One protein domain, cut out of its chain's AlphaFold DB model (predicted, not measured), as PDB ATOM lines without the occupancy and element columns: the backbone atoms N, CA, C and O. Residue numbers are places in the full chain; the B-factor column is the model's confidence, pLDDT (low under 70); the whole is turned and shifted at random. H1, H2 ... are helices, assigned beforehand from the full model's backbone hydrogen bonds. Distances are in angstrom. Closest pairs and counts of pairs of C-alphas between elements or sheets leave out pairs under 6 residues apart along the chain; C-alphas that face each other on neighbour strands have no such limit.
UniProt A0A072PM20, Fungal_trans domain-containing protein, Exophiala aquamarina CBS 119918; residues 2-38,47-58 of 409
ATOM      1  N   MET A   2      29.532  -1.740  17.242       54.12
ATOM      2  CA  MET A   2      30.063  -1.370  18.562       54.12
ATOM      3  C   MET A   2      31.571  -1.155  18.428       54.12
ATOM      4  O   MET A   2      32.229  -1.886  17.691       54.12
ATOM      5  N   SER A   3      32.080  -0.099  19.054       61.97
ATOM      6  CA  SER A   3      33.510   0.195  19.161       61.97
ATOM      7  C   SER A   3      33.956  -0.132  20.566       61.97
ATOM      8  O   SER A   3      33.217   0.154  21.502       61.97
ATOM      9  N   SER A   4      35.146  -0.702  20.708       65.00
ATOM     10  CA  SER A   4      35.757  -1.025  21.999       65.00
ATOM     11  C   SER A   4      36.421   0.183  22.672       65.00
ATOM     12  O   SER A   4      36.724   0.127  23.860       65.00
ATOM     13  N   PHE A   5      36.626   1.284  21.942       73.31
ATOM     14  CA  PHE A   5      37.333   2.467  22.441       73.31
ATOM     15  C   PHE A   5      36.409   3.489  23.110       73.31
ATOM     16  O   PHE A   5      35.323   3.787  22.599       73.31
ATOM     17  N   GLY A   6      36.868   4.032  24.243       81.81
ATOM     18  CA  GLY A   6      36.241   5.163  24.928       81.81
ATOM     19  C   GLY A   6      36.496   6.507  24.242       81.81
ATOM     20  O   GLY A   6      37.010   6.569  23.124       81.81
ATOM     21  N   ARG A   7      36.087   7.590  24.905       82.94
ATOM     22  CA  ARG A   7      36.127   8.965  24.405       82.94
ATOM     23  C   ARG A   7      36.617   9.928  25.471       82.94
ATOM     24  O   ARG A   7      36.222   9.823  26.628       82.94
ATOM     25  N   ASP A   8      37.384  10.912  25.029       83.12
ATOM     26  CA  ASP A   8      37.811  12.030  25.857       83.12
ATOM     27  C   ASP A   8      36.889  13.236  25.658       83.12
ATOM     28  O   ASP A   8      36.395  13.502  24.558       83.12
ATOM     29  N   THR A   9      36.642  13.987  26.733       75.50
ATOM     30  CA  THR A   9      35.785  15.183  26.692       75.50
ATOM     31  C   THR A   9      36.440  16.393  26.036       75.50
ATOM     32  O   THR A   9      35.747  17.344  25.684       75.50
ATOM     33  N   SER A  10      37.766  16.413  25.929       72.38
ATOM     34  CA  SER A  10      38.515  17.521  25.342       72.38
ATOM     35  C   SER A  10      39.819  17.027  24.726       72.38
ATOM     36  O   SER A  10      40.336  15.973  25.083       72.38
ATOM     37  N   ASN A  11      40.378  17.834  23.823       69.44
ATOM     38  CA  ASN A  11      41.709  17.599  23.256       69.44
ATOM     39  C   ASN A  11      42.839  18.065  24.194       69.44
ATOM     40  O   ASN A  11      44.014  17.903  23.869       69.44
ATOM     41  N   ASP A  12      42.500  18.682  25.331       77.81
ATOM     42  CA  ASP A  12      43.476  19.059  26.349       77.81
ATOM     43  C   ASP A  12      43.788  17.842  27.218       77.81
ATOM     44  O   ASP A  12      43.041  17.506  28.135       77.81
ATOM     45  N   LEU A  13      44.924  17.210  26.937       73.12
ATOM     46  CA  LEU A  13      45.388  15.995  27.605       73.12
ATOM     47  C   LEU A  13      45.504  16.123  29.133       73.12
ATOM     48  O   LEU A  13      45.502  15.104  29.816       73.12
ATOM     49  N   GLN A  14      45.623  17.335  29.686       74.06
ATOM     50  CA  GLN A  14      45.752  17.529  31.136       74.06
ATOM     51  C   GLN A  14      44.403  17.591  31.861       74.06
ATOM     52  O   GLN A  14      44.336  17.306  33.056       74.06
ATOM     53  N   HIS A  15      43.334  17.950  31.148       72.00
ATOM     54  CA  HIS A  15      41.999  18.156  31.721       72.00
ATOM     55  C   HIS A  15      40.922  17.275  31.078       72.00
ATOM     56  O   HIS A  15      39.756  17.335  31.481       72.00
ATOM     57  N   ALA A  16      41.293  16.467  30.085       77.38
ATOM     58  CA  ALA A  16      40.420  15.506  29.439       77.38
ATOM     59  C   ALA A  16      39.870  14.507  30.463       77.38
ATOM     60  O   ALA A  16      40.611  13.868  31.212       77.38
ATOM     61  N   ARG A  17      38.543  14.371  30.492       83.06
ATOM     62  CA  ARG A  17      37.861  13.306  31.223       83.06
ATOM     63  C   ARG A  17      37.600  12.161  30.262       83.06
ATOM     64  O   ARG A  17      37.108  12.387  29.159       83.06
ATOM     65  N   PHE A  18      37.890  10.952  30.715       87.56
ATOM     66  CA  PHE A  18      37.647   9.747  29.943       87.56
ATOM     67  C   PHE A  18      36.255   9.185  30.235       87.56
ATOM     68  O   PHE A  18      35.859   9.038  31.392       87.56
ATOM     69  N   TYR A  19      35.548   8.825  29.174       88.06
ATOM     70  CA  TYR A  19      34.302   8.076  29.197       88.06
ATOM     71  C   TYR A  19      34.506   6.771  28.437       88.06
ATOM     72  O   TYR A  19      34.987   6.765  27.304       88.06
ATOM     73  N   GLY A  20      34.128   5.646  29.034       87.50
ATOM     74  CA  GLY A  20      34.312   4.351  28.393       87.50
ATOM     75  C   GLY A  20      33.430   4.157  27.166       87.50
ATOM     76  O   GLY A  20      32.407   4.819  26.983       87.50
ATOM     77  N   ALA A  21      33.801   3.174  26.348       83.94
ATOM     78  CA  ALA A  21      33.043   2.762  25.171       83.94
ATOM     79  C   ALA A  21      31.542   2.480  25.414       83.94
ATOM     80  O   ALA A  21      30.745   2.858  24.553       83.94
ATOM     81  N   PRO A  22      31.121   1.867  26.543       83.06
ATOM     82  CA  PRO A  22      29.702   1.624  26.803       83.06
ATOM     83  C   PRO A  22      28.924   2.861  27.274       83.06
ATOM     84  O   PRO A  22      27.713   2.771  27.451       83.06
ATOM     85  N   SER A  23      29.581   4.008  27.484       84.31
ATOM     86  CA  SER A  23      28.913   5.213  27.982       84.31
ATOM     87  C   SER A  23      27.953   5.830  26.959       84.31
ATOM     88  O   SER A  23      28.194   5.822  25.745       84.31
ATOM     89  N   GLY A  24      26.892   6.470  27.462       79.81
ATOM     90  CA  GLY A  24      25.950   7.222  26.623       79.81
ATOM     91  C   GLY A  24      26.621   8.366  25.850       79.81
ATOM     92  O   GLY A  24      26.257   8.644  24.707       79.81
ATOM     93  N   LEU A  25      27.655   8.984  26.432       81.69
ATOM     94  CA  LEU A  25      28.451  10.025  25.781       81.69
ATOM     95  C   LEU A  25      29.183   9.480  24.553       81.69
ATOM     96  O   LEU A  25      29.080  10.062  23.470       81.69
ATOM     97  N   ALA A  26      29.875   8.344  24.696       81.50
ATOM     98  CA  ALA A  26      30.599   7.725  23.589       81.50
ATOM     99  C   ALA A  26      29.655   7.310  22.452       81.50
ATOM    100  O   ALA A  26      29.980   7.482  21.269       81.50
ATOM    101  N   PHE A  27      28.461   6.827  22.804       81.75
ATOM    102  CA  PHE A  27      27.412   6.506  21.844       81.75
ATOM    103  C   PHE A  27      26.907   7.740  21.077       81.75
ATOM    104  O   PHE A  27      26.839   7.713  19.843       81.75
ATOM    105  N   LEU A  28      26.572   8.831  21.776       82.31
ATOM    106  CA  LEU A  28      26.026  10.039  21.146       82.31
ATOM    107  C   LEU A  28      27.044  10.719  20.229       82.31
ATOM    108  O   LEU A  28      26.700  11.059  19.096       82.31
ATOM    109  N   GLN A  29      28.302  10.831  20.659       80.44
ATOM    110  CA  GLN A  29      29.376  11.359  19.813       80.44
ATOM    111  C   GLN A  29      29.564  10.513  18.545       80.44
ATOM    112  O   GLN A  29      29.689  11.045  17.444       80.44
ATOM    113  N   ARG A  30      29.526   9.177  18.660       77.25
ATOM    114  CA  ARG A  30      29.640   8.295  17.487       77.25
ATOM    115  C   ARG A  30      28.437   8.416  16.552       77.25
ATOM    116  O   ARG A  30      28.601   8.385  15.334       77.25
ATOM    117  N   THR A  31      27.238   8.550  17.108       80.12
ATOM    118  CA  THR A  31      26.014   8.758  16.327       80.12
ATOM    119  C   THR A  31      26.097  10.063  15.540       80.12
ATOM    120  O   THR A  31      25.820  10.074  14.341       80.12
ATOM    121  N   GLU A  32      26.559  11.141  16.175       80.44
ATOM    122  CA  GLU A  32      26.807  12.420  15.509       80.44
ATOM    123  C   GLU A  32      27.823  12.280  14.365       80.44
ATOM    124  O   GLU A  32      27.563  12.737  13.252       80.44
ATOM    125  N   GLU A  33      28.949  11.596  14.584       79.25
ATOM    126  CA  GLU A  33      29.963  11.362  13.546       79.25
ATOM    127  C   GLU A  33      29.411  10.614  12.325       79.25
ATOM    128  O   GLU A  33      29.792  10.907  11.192       79.25
ATOM    129  N   VAL A  34      28.531   9.631  12.526       78.75
ATOM    130  CA  VAL A  34      27.911   8.873  11.426       78.75
ATOM    131  C   VAL A  34      26.925   9.746  10.645       78.75
ATOM    132  O   VAL A  34      26.912   9.717   9.410       78.75
ATOM    133  N   LEU A  35      26.123  10.547  11.350       79.06
ATOM    134  CA  LEU A  35      25.137  11.437  10.736       79.06
ATOM    135  C   LEU A  35      25.804  12.594   9.975       79.06
ATOM    136  O   LEU A  35      25.389  12.917   8.863       79.06
ATOM    137  N   THR A  36      26.869  13.178  10.528       72.44
ATOM    138  CA  THR A  36      27.608  14.299   9.919       72.44
ATOM    139  C   THR A  36      28.440  13.874   8.710       72.44
ATOM    140  O   THR A  36      28.469  14.595   7.717       72.44
ATOM    141  N   LYS A  37      29.024  12.665   8.706       64.69
ATOM    142  CA  LYS A  37      29.722  12.104   7.527       64.69
ATOM    143  C   LYS A  37      28.822  11.925   6.298       64.69
ATOM    144  O   LYS A  37      29.335  11.810   5.190       64.69
ATOM    145  N   SER A  38      27.500  11.920   6.478       56.06
ATOM    146  CA  SER A  38      26.530  11.782   5.385       56.06
ATOM    147  C   SER A  38      26.127  13.123   4.739       56.06
ATOM    148  O   SER A  38      25.416  13.114   3.736       56.06
ATOM    149  N   GLU A  47      31.415  21.421  16.790       62.59
ATOM    150  CA  GLU A  47      31.883  21.839  18.124       62.59
ATOM    151  C   GLU A  47      30.731  22.242  19.065       62.59
ATOM    152  O   GLU A  47      30.742  21.924  20.254       62.59
ATOM    153  N   ARG A  48      29.687  22.902  18.537       62.72
ATOM    154  CA  ARG A  48      28.488  23.251  19.324       62.72
ATOM    155  C   ARG A  48      27.693  22.018  19.749       62.72
ATOM    156  O   ARG A  48      27.169  21.992  20.859       62.72
ATOM    157  N   SER A  49      27.604  21.020  18.876       65.19
ATOM    158  CA  SER A  49      26.880  19.773  19.135       65.19
ATOM    159  C   SER A  49      27.626  18.906  20.151       65.19
ATOM    160  O   SER A  49      27.018  18.458  21.119       65.19
ATOM    161  N   GLN A  50      28.954  18.799  20.034       68.56
ATOM    162  CA  GLN A  50      29.806  18.151  21.036       68.56
ATOM    163  C   GLN A  50      29.708  18.840  22.402       68.56
ATOM    164  O   GLN A  50      29.546  18.167  23.418       68.56
ATOM    165  N   SER A  51      29.727  20.177  22.438       73.31
ATOM    166  CA  SER A  51      29.528  20.937  23.678       73.31
ATOM    167  C   SER A  51      28.153  20.673  24.305       73.31
ATOM    168  O   SER A  51      28.063  20.481  25.516       73.31
ATOM    169  N   ALA A  52      27.090  20.598  23.498       74.62
ATOM    170  CA  ALA A  52      25.751  20.271  23.982       74.62
ATOM    171  C   ALA A  52      25.658  18.833  24.522       74.62
ATOM    172  O   ALA A  52      25.064  18.631  25.576       74.62
ATOM    173  N   ILE A  53      26.275  17.850  23.850       74.00
ATOM    174  CA  ILE A  53      26.339  16.458  24.329       74.00
ATOM    175  C   ILE A  53      27.064  16.395  25.675       74.00
ATOM    176  O   ILE A  53      26.563  15.768  26.599       74.00
ATOM    177  N   LEU A  54      28.204  17.078  25.817       75.06
ATOM    178  CA  LEU A  54      28.960  17.110  27.072       75.06
ATOM    179  C   LEU A  54      28.142  17.687  28.232       75.06
ATOM    180  O   LEU A  54      28.146  17.120  29.322       75.06
ATOM    181  N   GLN A  55      27.381  18.756  27.988       75.19
ATOM    182  CA  GLN A  55      26.524  19.375  29.005       75.19
ATOM    183  C   GLN A  55      25.401  18.456  29.514       75.19
ATOM    184  O   GLN A  55      24.898  18.692  30.609       75.19
ATOM    185  N   LEU A  56      25.014  17.419  28.758       73.06
ATOM    186  CA  LEU A  56      24.014  16.438  29.201       73.06
ATOM    187  C   LEU A  56      24.550  15.495  30.286       73.06
ATOM    188  O   LEU A  56      23.777  15.050  31.129       73.06
ATOM    189  N   PHE A  57      25.849  15.179  30.262       71.88
ATOM    190  CA  PHE A  57      26.475  14.245  31.212       71.88
ATOM    191  C   PHE A  57      27.261  14.954  32.314       71.88
ATOM    192  O   PHE A  57      27.449  14.407  33.402       71.88
ATOM    193  N   ASP A  58      27.744  16.160  32.021       70.38
ATOM    194  CA  ASP A  58      28.572  16.947  32.922       70.38
ATOM    195  C   ASP A  58      28.290  18.443  32.722       70.38
ATOM    196  O   ASP A  58      29.064  19.168  32.082       70.38
TER     197      ASP A  58
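This is residues 2 to 38 and 47 to 58 of the 409 residues of the protein "Fungal_trans domain-containing protein" of Exophiala aquamarina CBS 119918 (UniProt A0A072PM20). Follow residues 2 to 23, a long unnamed stretch that folds back on itself in a loop, to two helices, H1 and then H2, side by side and running opposite ways. Residues 33 to 38, of which 33 to 36 belong to H1, stick out from the rest. The printed part has 49 residues with two named helices and no named strand; its class is all helix, though just 24 residues, under half, are in named elements. It is compact, with a radius of gyration of the C-alphas of 10.7 A, spanning 32 by 25 by 18 A.

Look first at residues 7 to 8, which pair antiparallel with residues 18 to 19. Next, H1, residues 24 to 36, touches H2, residues 47 to 57, with its residues 25 to 29 alone; the closest C-alphas, of Gln 29 and Gln 50, are 6.9 A apart. They run opposite ways at a shallow tilt of 23 degrees. In H1 every O i to N i+4 pair is within hydrogen-bond range; in H2, 6 of 7 are.

Find C-alpha 24 at (25.950, 7.222, 26.623); from there H1 runs 18.2 A to C-alpha 36. H2 runs 16.1 A to C-alpha 57 at (26.475, 14.245, 31.212).

The C-alphas of Gln 14 and Ser 38, the two farthest apart, are 32.6 A apart. Residues 39 to 46 are not printed; across this cut, C-alphas 38 and 47 are 17.1 A apart. Confidence is under 70 at residues 2 to 4, 11, 37 to 38 and 47 to 50.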